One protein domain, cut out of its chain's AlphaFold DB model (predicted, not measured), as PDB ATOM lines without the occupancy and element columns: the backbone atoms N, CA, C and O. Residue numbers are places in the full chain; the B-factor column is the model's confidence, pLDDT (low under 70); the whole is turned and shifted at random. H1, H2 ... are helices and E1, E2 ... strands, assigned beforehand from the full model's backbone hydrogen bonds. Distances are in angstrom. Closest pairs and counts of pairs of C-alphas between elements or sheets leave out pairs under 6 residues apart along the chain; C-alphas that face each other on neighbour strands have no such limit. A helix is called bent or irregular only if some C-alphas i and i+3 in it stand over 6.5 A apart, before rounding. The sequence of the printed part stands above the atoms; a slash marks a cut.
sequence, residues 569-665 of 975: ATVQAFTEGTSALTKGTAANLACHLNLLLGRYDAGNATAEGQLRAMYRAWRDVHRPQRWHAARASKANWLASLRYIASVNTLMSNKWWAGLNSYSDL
ATOM      1  N   ALA A 569      61.514 -15.434  -8.292       82.12
ATOM      2  CA  ALA A 569      61.935 -16.788  -8.651       82.12
ATOM      3  C   ALA A 569      61.065 -17.876  -7.995       82.12
ATOM      4  O   ALA A 569      60.756 -18.879  -8.630       82.12
ATOM      5  N   THR A 570      60.617 -17.673  -6.753       85.44
ATOM      6  CA  THR A 570      59.721 -18.601  -6.048       85.44
ATOM      7  C   THR A 570      58.334 -18.611  -6.680       85.44
ATOM      8  O   THR A 570      57.756 -19.679  -6.874       85.44
ATOM      9  N   VAL A 571      57.806 -17.444  -7.064       86.44
ATOM     10  CA  VAL A 571      56.506 -17.356  -7.751       86.44
ATOM     11  C   VAL A 571      56.584 -17.971  -9.149       86.44
ATOM     12  O   VAL A 571      55.677 -18.698  -9.559       86.44
ATOM     13  N   GLN A 572      57.681 -17.734  -9.870       84.44
ATOM     14  CA  GLN A 572      57.952 -18.379 -11.152       84.44
ATOM     15  C   GLN A 572      57.990 -19.896 -11.004       84.44
ATOM     16  O   GLN A 572      57.262 -20.596 -11.701       84.44
ATOM     17  N   ALA A 573      58.754 -20.405 -10.047       83.12
ATOM     18  CA  ALA A 573      58.919 -21.836  -9.897       83.12
ATOM     19  C   ALA A 573      57.660 -22.544  -9.363       83.12
ATOM     20  O   ALA A 573      57.392 -23.685  -9.734       83.12
ATOM     21  N   PHE A 574      56.835 -21.853  -8.567       88.75
ATOM     22  CA  PHE A 574      55.472 -22.292  -8.261       88.75
ATOM     23  C   PHE A 574      54.599 -22.375  -9.515       88.75
ATOM     24  O   PHE A 574      53.864 -23.340  -9.697       88.75
ATOM     25  N   THR A 575      54.672 -21.359 -10.378       86.62
ATOM     26  CA  THR A 575      53.856 -21.265 -11.597       86.62
ATOM     27  C   THR A 575      54.239 -22.328 -12.624       86.62
ATOM     28  O   THR A 575      53.369 -22.842 -13.324       86.62
ATOM     29  N   GLU A 576      55.528 -22.645 -12.716       80.69
ATOM     30  CA  GLU A 576      56.087 -23.643 -13.627       80.69
ATOM     31  C   GLU A 576      56.007 -25.081 -13.084       80.69
ATOM     32  O   GLU A 576      56.189 -26.034 -13.842       80.69
ATOM     33  N   GLY A 577      55.782 -25.257 -11.777       76.06
ATOM     34  CA  GLY A 577      55.860 -26.561 -11.113       76.06
ATOM     35  C   GLY A 577      57.271 -27.172 -11.142       76.06
ATOM     36  O   GLY A 577      57.408 -28.390 -11.154       76.06
ATOM     37  N   THR A 578      58.325 -26.348 -11.223       65.50
ATOM     38  CA  THR A 578      59.706 -26.775 -11.542       65.50
ATOM     39  C   THR A 578      60.664 -26.822 -10.351       65.50
ATOM     40  O   THR A 578      61.806 -27.245 -10.530       65.50
ATOM     41  N   SER A 579      60.260 -26.421  -9.137       55.31
ATOM     42  CA  SER A 579      61.191 -26.360  -7.995       55.31
ATOM     43  C   SER A 579      60.648 -26.884  -6.671       55.31
ATOM     44  O   SER A 579      59.447 -26.832  -6.396       55.31
ATOM     45  N   ALA A 580      61.600 -27.308  -5.835       61.22
ATOM     46  CA  ALA A 580      61.451 -27.648  -4.430       61.22
ATOM     47  C   ALA A 580      61.050 -26.412  -3.609       61.22
ATOM     48  O   ALA A 580      61.854 -25.824  -2.884       61.22
ATOM     49  N   LEU A 581      59.785 -26.008  -3.726       79.25
ATOM     50  CA  LEU A 581      59.160 -25.190  -2.697       79.25
ATOM     51  C   LEU A 581      59.360 -25.908  -1.365       79.25
ATOM     52  O   LEU A 581      59.097 -27.098  -1.255       79.25
ATOM     53  N   THR A 582      59.824 -25.194  -0.351       86.88
ATOM     54  CA  THR A 582      59.751 -25.681   1.026       86.88
ATOM     55  C   THR A 582      58.353 -25.419   1.572       86.88
ATOM     56  O   THR A 582      57.644 -24.521   1.101       86.88
ATOM     57  N   LYS A 583      57.980 -26.129   2.638       88.62
ATOM     58  CA  LYS A 583      56.733 -25.868   3.367       88.62
ATOM     59  C   LYS A 583      56.596 -24.397   3.793       88.62
ATOM     60  O   LYS A 583      55.530 -23.818   3.621       88.62
ATOM     61  N   GLY A 584      57.676 -23.773   4.276       88.94
ATOM     62  CA  GLY A 584      57.668 -22.359   4.671       88.94
ATOM     63  C   GLY A 584      57.412 -21.420   3.490       88.94
ATOM     64  O   GLY A 584      56.542 -20.558   3.556       88.94
ATOM     65  N   THR A 585      58.096 -21.634   2.362       89.25
ATOM     66  CA  THR A 585      57.852 -20.832   1.148       89.25
ATOM     67  C   THR A 585      56.454 -21.049   0.570       89.25
ATOM     68  O   THR A 585      55.859 -20.106   0.057       89.25
ATOM     69  N   ALA A 586      55.904 -22.263   0.680       91.12
ATOM     70  CA  ALA A 586      54.544 -22.568   0.252       91.12
ATOM     71  C   ALA A 586      53.498 -21.842   1.117       91.12
ATOM     72  O   ALA A 586      52.527 -21.317   0.573       91.12
ATOM     73  N   ALA A 587      53.720 -21.755   2.433       91.81
ATOM     74  CA  ALA A 587      52.864 -21.011   3.359       91.81
ATOM     75  C   ALA A 587      52.916 -19.495   3.115       91.81
ATOM     76  O   ALA A 587      51.874 -18.846   3.023       91.81
ATOM     77  N   ASN A 588      54.114 -18.937   2.906       90.44
ATOM     78  CA  ASN A 588      54.253 -17.526   2.538       90.44
ATOM     79  C   ASN A 588      53.491 -17.240   1.240       90.44
ATOM     80  O   ASN A 588      52.727 -16.279   1.159       90.44
ATOM     81  N   LEU A 589      53.642 -18.108   0.233       90.75
ATOM     82  CA  LEU A 589      52.928 -17.979  -1.034       90.75
ATOM     83  C   LEU A 589      51.414 -18.046  -0.857       90.75
ATOM     84  O   LEU A 589      50.701 -17.264  -1.480       90.75
ATOM     85  N   ALA A 590      50.920 -18.922   0.014       93.44
ATOM     86  CA  ALA A 590      49.502 -18.994   0.337       93.44
ATOM     87  C   ALA A 590      48.961 -17.674   0.903       93.44
ATOM     88  O   ALA A 590      47.883 -17.252   0.492       93.44
ATOM     89  N   CYS A 591      49.720 -16.995   1.772       92.81
ATOM     90  CA  CYS A 591      49.356 -15.680   2.310       92.81
ATOM     91  C   CYS A 591      49.097 -14.671   1.178       92.81
ATOM     92  O   CYS A 591      48.000 -14.120   1.061       92.81
ATOM     93  N   HIS A 592      50.065 -14.520   0.270       92.12
ATOM     94  CA  HIS A 592      49.947 -13.612  -0.876       92.12
ATOM     95  C   HIS A 592      48.842 -14.023  -1.856       92.12
ATOM     96  O   HIS A 592      48.096 -13.179  -2.354       92.12
ATOM     97  N   LEU A 593      48.694 -15.325  -2.124       93.12
ATOM     98  CA  LEU A 593      47.632 -15.841  -2.988       93.12
ATOM     99  C   LEU A 593      46.245 -15.564  -2.401       93.12
ATOM    100  O   LEU A 593      45.354 -15.168  -3.148       93.12
ATOM    101  N   ASN A 594      46.055 -15.717  -1.089       94.38
ATOM    102  CA  ASN A 594      44.782 -15.436  -0.422       94.38
ATOM    103  C   ASN A 594      44.398 -13.953  -0.533       94.38
ATOM    104  O   ASN A 594      43.252 -13.650  -0.875       94.38
ATOM    105  N   LEU A 595      45.348 -13.030  -0.343       92.31
ATOM    106  CA  LEU A 595      45.117 -11.594  -0.555       92.31
ATOM    107  C   LEU A 595      44.759 -11.289  -2.016       92.31
ATOM    108  O   LEU A 595      43.790 -10.575  -2.297       92.31
ATOM    109  N   LEU A 596      45.499 -11.867  -2.966       92.56
ATOM    110  CA  LEU A 596      45.247 -11.699  -4.397       92.56
ATOM    111  C   LEU A 596      43.860 -12.221  -4.807       92.56
ATOM    112  O   LEU A 596      43.118 -11.538  -5.515       92.56
ATOM    113  N   LEU A 597      43.493 -13.417  -4.344       94.69
ATOM    114  CA  LEU A 597      42.194 -14.044  -4.597       94.69
ATOM    115  C   LEU A 597      41.054 -13.254  -3.939       94.69
ATOM    116  O   LEU A 597      40.005 -13.064  -4.554       94.69
ATOM    117  N   GLY A 598      41.275 -12.725  -2.733       94.44
ATOM    118  CA  GLY A 598      40.336 -11.850  -2.035       94.44
ATOM    119  C   GLY A 598      40.039 -10.568  -2.814       94.44
ATOM    120  O   GLY A 598      38.867 -10.227  -2.996       94.44
ATOM    121  N   ARG A 599      41.081  -9.902  -3.335       93.62
ATOM    122  CA  ARG A 599      40.955  -8.711  -4.197       93.62
ATOM    123  C   ARG A 599      40.276  -9.037  -5.528       93.62
ATOM    124  O   ARG A 599      39.418  -8.277  -5.975       93.62
ATOM    125  N   TYR A 600      40.618 -10.167  -6.146       94.81
ATOM    126  CA  TYR A 600      39.976 -10.629  -7.379       94.81
ATOM    127  C   TYR A 600      38.465 -10.812  -7.205       94.81
ATOM    128  O   TYR A 600      37.682 -10.307  -8.006       94.81
ATOM    129  N   ASP A 601      38.048 -11.471  -6.127       94.31
ATOM    130  CA  ASP A 601      36.632 -11.692  -5.834       94.31
ATOM    131  C   ASP A 601      35.887 -10.393  -5.468       94.31
ATOM    132  O   ASP A 601      34.671 -10.314  -5.631       94.31
ATOM    133  N   ALA A 602      36.602  -9.358  -5.009       95.94
ATOM    134  CA  ALA A 602      36.069  -8.007  -4.821       95.94
ATOM    135  C   ALA A 602      35.974  -7.198  -6.135       95.94
ATOM    136  O   ALA A 602      35.636  -6.016  -6.111       95.94
ATOM    137  N   GLY A 603      36.281  -7.808  -7.286       94.56
ATOM    138  CA  GLY A 603      36.218  -7.161  -8.599       94.56
ATOM    139  C   GLY A 603      37.413  -6.256  -8.915       94.56
ATOM    140  O   GLY A 603      37.315  -5.389  -9.782       94.56
ATOM    141  N   ASN A 604      38.546  -6.424  -8.226       93.81
ATOM    142  CA  ASN A 604      39.735  -5.611  -8.465       93.81
ATOM    143  C   ASN A 604      40.403  -5.963  -9.812       93.81
ATOM    144  O   ASN A 604      40.881  -7.081 -10.021       93.81
ATOM    145  N   ALA A 605      40.491  -4.978 -10.713       91.38
ATOM    146  CA  ALA A 605      41.042  -5.153 -12.060       91.38
ATOM    147  C   ALA A 605      42.548  -5.489 -12.081       91.38
ATOM    148  O   ALA A 605      42.999  -6.232 -12.957       91.38
ATOM    149  N   THR A 606      43.329  -4.978 -11.124       89.00
ATOM    150  CA  THR A 606      44.764  -5.281 -10.997       89.00
ATOM    151  C   THR A 606      44.970  -6.740 -10.603       89.00
ATOM    152  O   THR A 606      45.720  -7.453 -11.273       89.00
ATOM    153  N   ALA A 607      44.218  -7.215  -9.604       90.31
ATOM    154  CA  ALA A 607      44.239  -8.610  -9.170       90.31
ATOM    155  C   ALA A 607      43.815  -9.567 -10.297       90.31
ATOM    156  O   ALA A 607      44.441 -10.605 -10.530       90.31
ATOM    157  N   GLU A 608      42.789  -9.197 -11.070       92.00
ATOM    158  CA  GLU A 608      42.414  -9.942 -12.272       92.00
ATOM    159  C   GLU A 608      43.552  -9.985 -13.305       92.00
ATOM    160  O   GLU A 608      43.791 -11.037 -13.911       92.00
ATOM    161  N   GLY A 609      44.249  -8.865 -13.516       90.69
ATOM    162  CA  GLY A 609      45.411  -8.766 -14.397       90.69
ATOM    163  C   GLY A 609      46.547  -9.705 -13.981       90.69
ATOM    164  O   GLY A 609      47.039 -10.467 -14.817       90.69
ATOM    165  N   GLN A 610      46.895  -9.712 -12.692       89.62
ATOM    166  CA  GLN A 610      47.913 -10.586 -12.098       89.62
ATOM    167  C   GLN A 610      47.546 -12.070 -12.259       89.62
ATOM    168  O   GLN A 610      48.308 -12.833 -12.855       89.62
ATOM    169  N   LEU A 611      46.339 -12.485 -11.852       92.50
ATOM    170  CA  LEU A 611      45.880 -13.877 -12.001       92.50
ATOM    171  C   LEU A 611      45.786 -14.309 -13.468       92.50
ATOM    172  O   LEU A 611      46.090 -15.449 -13.816       92.50
ATOM    173  N   ARG A 612      45.360 -13.410 -14.363       91.12
ATOM    174  CA  ARG A 612      45.311 -13.678 -15.807       91.12
ATOM    175  C   ARG A 612      46.703 -13.934 -16.372       91.12
ATOM    176  O   ARG A 612      46.827 -14.749 -17.284       91.12
ATOM    177  N   ALA A 613      47.718 -13.242 -15.877       89.31
ATOM    178  CA  ALA A 613      49.081 -13.431 -16.329       89.31
ATOM    179  C   ALA A 613      49.733 -14.675 -15.745       89.31
ATOM    180  O   ALA A 613      50.318 -15.441 -16.503       89.31
ATOM    181  N   MET A 614      49.531 -14.936 -14.455       90.69
ATOM    182  CA  MET A 614      49.985 -16.170 -13.820       90.69
ATOM    183  C   MET A 614      49.348 -17.396 -14.495       90.69
ATOM    184  O   MET A 614      50.043 -18.356 -14.814       90.69
ATOM    185  N   TYR A 615      48.064 -17.318 -14.873       90.69
ATOM    186  CA  TYR A 615      47.412 -18.357 -15.680       90.69
ATOM    187  C   TYR A 615      48.044 -18.528 -17.065       90.69
ATOM    188  O   TYR A 615      48.163 -19.647 -17.557       90.69
ATOM    189  N   ARG A 616      48.426 -17.430 -17.734       88.25
ATOM    190  CA  ARG A 616      49.101 -17.501 -19.040       88.25
ATOM    191  C   ARG A 616      50.474 -18.150 -18.908       88.25
ATOM    192  O   ARG A 616      50.739 -19.065 -19.671       88.25
ATOM    193  N   ALA A 617      51.266 -17.735 -17.923       87.62
ATOM    194  CA  ALA A 617      52.582 -18.298 -17.644       87.62
ATOM    195  C   ALA A 617      52.498 -19.802 -17.338       87.62
ATOM    196  O   ALA A 617      53.133 -20.592 -18.029       87.62
ATOM    197  N   TRP A 618      51.618 -20.208 -16.415       90.44
ATOM    198  CA  TRP A 618      51.334 -21.623 -16.139       90.44
ATOM    199  C   TRP A 618      50.963 -22.366 -17.429       90.44
ATOM    200  O   TRP A 618      51.528 -23.399 -17.782       90.44
ATOM    201  N   ARG A 619      50.033 -21.808 -18.205       86.94
ATOM    202  CA  ARG A 619      49.554 -22.452 -19.425       86.94
ATOM    203  C   ARG A 619      50.650 -22.592 -20.476       86.94
ATOM    204  O   ARG A 619      50.630 -23.580 -21.198       86.94
ATOM    205  N   ASP A 620      51.557 -21.634 -20.598       85.69
ATOM    206  CA  ASP A 620      52.637 -21.681 -21.584       85.69
ATOM    207  C   ASP A 620      53.664 -22.776 -21.235       85.69
ATOM    208  O   ASP A 620      54.183 -23.429 -22.139       85.69
ATOM    209  N   VAL A 621      53.853 -23.067 -19.942       83.81
ATOM    210  CA  VAL A 621      54.724 -24.142 -19.434       83.81
ATOM    211  C   VAL A 621      54.068 -25.519 -19.566       83.81
ATOM    212  O   VAL A 621      54.698 -26.475 -20.014       83.81
ATOM    213  N   HIS A 622      52.784 -25.632 -19.219       80.56
ATOM    214  CA  HIS A 622      52.102 -26.925 -19.102       80.56
ATOM    215  C   HIS A 622      51.282 -27.331 -20.340       80.56
ATOM    216  O   HIS A 622      50.868 -28.486 -20.458       80.56
ATOM    217  N   ARG A 623      51.054 -26.432 -21.312       69.12
ATOM    218  CA  ARG A 623      50.359 -26.771 -22.573       69.12
ATOM    219  C   ARG A 623      51.041 -27.828 -23.435       69.12
ATOM    220  O   ARG A 623      50.301 -28.643 -23.988       69.12
ATOM    221  N   PRO A 624      52.378 -27.836 -23.608       56.03
ATOM    222  CA  PRO A 624      53.040 -28.844 -24.437       56.03
ATOM    223  C   PRO A 624      52.820 -30.275 -23.930       56.03
ATOM    224  O   PRO A 624      53.014 -31.222 -24.679       56.03
ATOM    225  N   GLN A 625      52.374 -30.439 -22.679       55.06
ATOM    226  CA  GLN A 625      52.183 -31.732 -22.028       55.06
ATOM    227  C   GLN A 625      50.742 -32.263 -22.135       55.06
ATOM    228  O   GLN A 625      50.376 -33.191 -21.430       55.06
ATOM    229  N   ARG A 626      49.879 -31.702 -22.995       53.88
ATOM    230  CA  ARG A 626      48.494 -32.182 -23.152       53.88
ATOM    231  C   ARG A 626      48.212 -32.672 -24.556       53.88
ATOM    232  O   ARG A 626      48.001 -31.885 -25.477       53.88
ATOM    233  N   TRP A 627      48.104 -33.986 -24.690       46.41
ATOM    234  CA  TRP A 627      47.517 -34.612 -25.864       46.41
ATOM    235  C   TRP A 627      46.004 -34.330 -25.869       46.41
ATOM    236  O   TRP A 627      45.230 -34.958 -25.159       46.41
ATOM    237  N   HIS A 628      45.597 -33.332 -26.658       46.91
ATOM    238  CA  HIS A 628      44.230 -33.122 -27.163       46.91
ATOM    239  C   HIS A 628      43.082 -32.780 -26.186       46.91
ATOM    240  O   HIS A 628      41.926 -32.791 -26.610       46.91
ATOM    241  N   ALA A 629      43.346 -32.377 -24.941       48.00
ATOM    242  CA  ALA A 629      42.281 -31.874 -24.065       48.00
ATOM    243  C   ALA A 629      41.631 -30.580 -24.608       48.00
ATOM    244  O   ALA A 629      42.311 -29.683 -25.122       48.00
ATOM    245  N   ALA A 630      40.303 -30.479 -24.460       51.94
ATOM    246  CA  ALA A 630      39.535 -29.258 -24.703       51.94
ATOM    247  C   ALA A 630      40.131 -28.062 -23.930       51.94
ATOM    248  O   ALA A 630      40.846 -28.240 -22.946       51.94
ATOM    249  N   ARG A 631      39.871 -26.833 -24.412       55.50
ATOM    250  CA  ARG A 631      40.429 -25.565 -23.892       55.50
ATOM    251  C   ARG A 631      40.644 -25.592 -22.371       55.50
ATOM    252  O   ARG A 631      39.674 -25.682 -21.629       55.50
ATOM    253  N   ALA A 632      41.897 -25.397 -21.956       67.94
ATOM    254  CA  ALA A 632      42.286 -25.201 -20.562       67.94
ATOM    255  C   ALA A 632      41.295 -24.294 -19.804       67.94
ATOM    256  O   ALA A 632      41.008 -23.169 -20.254       67.94
ATOM    257  N   SER A 633      40.764 -24.787 -18.681       87.62
ATOM    258  CA  SER A 633      39.731 -24.112 -17.892       87.62
ATOM    259  C   SER A 633      40.364 -23.168 -16.872       87.62
ATOM    260  O   SER A 633      40.842 -23.583 -15.818       87.62
ATOM    261  N   LYS A 634      40.328 -21.856 -17.153       90.00
ATOM    262  CA  LYS A 634      40.778 -20.836 -16.185       90.00
ATOM    263  C   LYS A 634      39.989 -20.932 -14.871       90.00
ATOM    264  O   LYS A 634      40.536 -20.635 -13.817       90.00
ATOM    265  N   ALA A 635      38.715 -21.326 -14.937       92.00
ATOM    266  CA  ALA A 635      37.858 -21.464 -13.763       92.00
ATOM    267  C   ALA A 635      38.344 -22.591 -12.841       92.00
ATOM    268  O   ALA A 635      38.532 -22.354 -11.651       92.00
ATOM    269  N   ASN A 636      38.630 -23.769 -13.403       93.06
ATOM    270  CA  ASN A 636      39.205 -24.882 -12.649       93.06
ATOM    271  C   ASN A 636      40.596 -24.524 -12.120       93.06
ATOM    272  O   ASN A 636      40.871 -24.751 -10.953       93.06
ATOM    273  N   TRP A 637      41.429 -23.865 -12.934       94.00
ATOM    274  CA  TRP A 637      42.743 -23.388 -12.492       94.00
ATOM    275  C   TRP A 637      42.672 -22.437 -11.302       94.00
ATOM    276  O   TRP A 637      43.444 -22.555 -10.351       94.00
ATOM    277  N   LEU A 638      41.697 -21.532 -11.305       95.56
ATOM    278  CA  LEU A 638      41.455 -20.653 -10.174       95.56
ATOM    279  C   LEU A 638      40.929 -21.421  -8.947       95.56
ATOM    280  O   LEU A 638      41.257 -21.059  -7.819       95.56
ATOM    281  N   ALA A 639      40.126 -22.470  -9.139       95.56
ATOM    282  CA  ALA A 639      39.680 -23.342  -8.052       95.56
ATOM    283  C   ALA A 639      40.851 -24.136  -7.443       95.56
ATOM    284  O   ALA A 639      40.990 -24.159  -6.222       95.56
ATOM    285  N   SER A 640      41.742 -24.689  -8.269       95.00
ATOM    286  CA  SER A 640      42.972 -25.343  -7.815       95.00
ATOM    287  C   SER A 640      43.886 -24.381  -7.065       95.00
ATOM    288  O   SER A 640      44.410 -24.747  -6.021       95.00
ATOM    289  N   LEU A 641      44.034 -23.133  -7.520       95.12
ATOM    290  CA  LEU A 641      44.779 -22.116  -6.768       95.12
ATOM    291  C   LEU A 641      44.207 -21.866  -5.375       95.12
ATOM    292  O   LEU A 641      44.972 -21.783  -4.417       95.12
ATOM    293  N   ARG A 642      42.877 -21.757  -5.254       96.50
ATOM    294  CA  ARG A 642      42.216 -21.606  -3.949       96.50
ATOM    295  C   ARG A 642      42.488 -22.811  -3.054       96.50
ATOM    296  O   ARG A 642      42.858 -22.631  -1.899       96.50
ATOM    297  N   TYR A 643      42.363 -24.019  -3.599       95.50
ATOM    298  CA  TYR A 643      42.655 -25.254  -2.874       95.50
ATOM    299  C   TYR A 643      44.113 -25.307  -2.387       95.50
ATOM    300  O   TYR A 643      44.381 -25.581  -1.217       95.50
ATOM    301  N   ILE A 644      45.060 -24.978  -3.266       94.88
ATOM    302  CA  ILE A 644      46.488 -24.938  -2.944       94.88
ATOM    303  C   ILE A 644      46.759 -23.927  -1.825       94.88
ATOM    304  O   ILE A 644      47.437 -24.261  -0.855       94.88
ATOM    305  N   ALA A 645      46.197 -22.719  -1.920       95.25
ATOM    306  CA  ALA A 645      46.343 -21.708  -0.880       95.25
ATOM    307  C   ALA A 645      45.758 -22.186   0.462       95.25
ATOM    308  O   ALA A 645      46.407 -22.022   1.495       95.25
ATOM    309  N   SER A 646      44.600 -22.859   0.469       94.62
ATOM    310  CA  SER A 646      44.025 -23.396   1.710       94.62
ATOM    311  C   SER A 646      44.883 -24.492   2.344       94.62
ATOM    312  O   SER A 646      45.129 -24.450   3.546       94.62
ATOM    313  N   VAL A 647      45.409 -25.433   1.549       92.31
ATOM    314  CA  VAL A 647      46.273 -26.513   2.057       92.31
ATOM    315  C   VAL A 647      47.557 -25.944   2.650       92.31
ATOM    316  O   VAL A 647      47.980 -26.361   3.726       92.31
ATOM    317  N   ASN A 648      48.154 -24.974   1.960       94.06
ATOM    318  CA  ASN A 648      49.440 -24.399   2.336       94.06
ATOM    319  C   ASN A 648      49.340 -23.401   3.500       94.06
ATOM    320  O   ASN A 648      50.355 -23.100   4.118       94.06
ATOM    321  N   THR A 649      48.136 -22.918   3.827       93.00
ATOM    322  CA  THR A 649      47.889 -22.107   5.035       93.00
ATOM    323  C   THR A 649      47.945 -22.966   6.309       93.00
ATOM    324  O   THR A 649      48.295 -22.482   7.382       93.00
ATOM    325  N   LEU A 650      47.639 -24.265   6.206       88.44
ATOM    326  CA  LEU A 650      47.607 -25.181   7.344       88.44
ATOM    327  C   LEU A 650      49.011 -25.696   7.686       88.44
ATOM    328  O   LEU A 650      49.477 -26.714   7.174       88.44
ATOM    329  N   MET A 651      49.673 -25.024   8.627       80.75
ATOM    330  CA  MET A 651      51.011 -25.403   9.098       80.75
ATOM    331  C   MET A 651      51.064 -26.764   9.810       80.75
ATOM    332  O   MET A 651      52.153 -27.312   9.977       80.75
ATOM    333  N   SER A 652      49.928 -27.356  10.186       83.88
ATOM    334  CA  SER A 652      49.855 -28.724  10.715       83.88
ATOM    335  C   SER A 652      50.091 -29.798   9.643       83.88
ATOM    336  O   SER A 652      50.570 -30.888   9.967       83.88
ATOM    337  N   ASN A 653      49.844 -29.501   8.360       87.69
ATOM    338  CA  ASN A 653      50.035 -30.459   7.271       87.69
ATOM    339  C   ASN A 653      51.513 -30.811   7.098       87.69
ATOM    340  O   ASN A 653      52.372 -29.943   6.984       87.69
ATOM    341  N   LYS A 654      51.848 -32.100   7.031       90.88
ATOM    342  CA  LYS A 654      53.238 -32.567   6.827       90.88
ATOM    343  C   LYS A 654      53.703 -32.476   5.366       90.88
ATOM    344  O   LYS A 654      54.849 -32.801   5.056       90.88
ATOM    345  N   TRP A 655      52.823 -32.006   4.492       93.12
ATOM    346  CA  TRP A 655      53.005 -31.855   3.058       93.12
ATOM    347  C   TRP A 655      52.407 -30.526   2.584       93.12
ATOM    348  O   TRP A 655      51.672 -29.874   3.325       93.12
ATOM    349  N   TRP A 656      52.747 -30.114   1.366       94.06
ATOM    350  CA  TRP A 656      52.234 -28.903   0.730       94.06
ATOM    351  C   TRP A 656      51.824 -29.169  -0.720       94.06
ATOM    352  O   TRP A 656      52.286 -30.115  -1.370       94.06
ATOM    353  N   ALA A 657      50.942 -28.310  -1.216       94.12
ATOM    354  CA  ALA A 657      50.378 -28.367  -2.550       94.12
ATOM    355  C   ALA A 657      51.022 -27.343  -3.502       94.12
ATOM    356  O   ALA A 657      51.563 -26.318  -3.079       94.12
ATOM    357  N   GLY A 658      50.932 -27.603  -4.806       93.25
ATOM    358  CA  GLY A 658      51.478 -26.759  -5.863       93.25
ATOM    359  C   GLY A 658      50.723 -26.891  -7.184       93.25
ATOM    360  O   GLY A 658      49.921 -27.808  -7.386       93.25
ATOM    361  N   LEU A 659      50.967 -25.937  -8.086       92.56
ATOM    362  CA  LEU A 659      50.467 -26.021  -9.453       92.56
ATOM    363  C   LEU A 659      51.250 -27.074 -10.241       92.56
ATOM    364  O   LEU A 659      52.447 -27.255 -10.046       92.56
ATOM    365  N   ASN A 660      50.562 -27.748 -11.155       91.62
ATOM    366  CA  ASN A 660      51.139 -28.746 -12.045       91.62
ATOM    367  C   ASN A 660      50.340 -28.838 -13.354       91.62
ATOM    368  O   ASN A 660      49.397 -28.075 -13.597       91.62
ATOM    369  N   SER A 661      50.690 -29.807 -14.200       89.50
ATOM    370  CA  SER A 661      50.083 -29.999 -15.522       89.50
ATOM    371  C   SER A 661      48.604 -30.391 -15.499       89.50
ATOM    372  O   SER A 661      47.964 -30.378 -16.552       89.50
ATOM    373  N   TYR A 662      48.039 -30.700 -14.329       90.44
ATOM    374  CA  TYR A 662      46.635 -31.052 -14.106       90.44
ATOM    375  C   TYR A 662      45.840 -29.943 -13.409       90.44
ATOM    376  O   TYR A 662      44.661 -30.134 -13.128       90.44
ATOM    377  N   SER A 663      46.442 -28.778 -13.146       92.12
ATOM    378  CA  SER A 663      45.812 -27.727 -12.339       92.12
ATOM    379  C   SER A 663      44.610 -27.026 -12.952       92.12
ATOM    380  O   SER A 663      43.969 -26.275 -12.248       92.12
ATOM    381  N   ASP A 664      44.258 -27.241 -14.212       90.75
ATOM    382  CA  ASP A 664      43.004 -26.735 -14.798       90.75
ATOM    383  C   ASP A 664      41.919 -27.828 -14.940       90.75
ATOM    384  O   ASP A 664      40.922 -27.622 -15.639       90.75
ATOM    385  N   LEU A 665      42.123 -28.997 -14.328       90.38
ATOM    386  CA  LEU A 665      41.100 -30.025 -14.168       90.38
ATOM    387  C   LEU A 665      40.467 -29.857 -12.793       90.38
ATOM    388  O   LEU A 665      41.172 -29.678 -11.800       90.38
TER     389      LEU A 665
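What this domain is: This is residues 569 to 665 of the 975 residues of the protein "Ervatamin-B-like isoform X2" of Chlorella sorokiniana (UniProt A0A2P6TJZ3). Look for a V of two long helices, H2 and H3, meeting where H2 ends and H3 begins; H4 spans the V on one side, crossing H2, and short H1 packs on H3 on the other. Mostly helix, the 97 printed residues run H1, H2, H3, H4, then strand E1. The whole is compact, radius of gyration of the C-alphas 13.1 A, spanning 38 by 31 by 22 A.

Where its parts are: Find C-alpha 569 at (61.935, -16.788, -8.651); H1 runs to 576. H2 is residues 583 to 601, 26.3 A; H3, 605 to 625, 30.5 A, irregular, with C-alphas 621 and 624 7.1 A apart; H4, 634 to 649, 22.4 A. E1, 655 to 657, pairs with no named strand and ends at (50.378, -28.367, -2.550).

How they stand to each other: H1 touches H3, closest C-alphas Thr 575 and Trp 618, 5.2 A, with H3's residues 614 to 622 alone. H2 touches H3 at Tyr 600 and Ala 607, closest C-alphas, 5.0 A, a steep tilt of 55 degrees. H2 touches H4, closest C-alphas Ala 590 and Ala 645, 4.3 A. H1, H2 and H4 have every O i to N i+4 pair within hydrogen-bond range, H3 15 of 17.

The domain as a whole: The printed part has no cut and no long link; pLDDT is under 70 at 578 to 580 and 623 to 632.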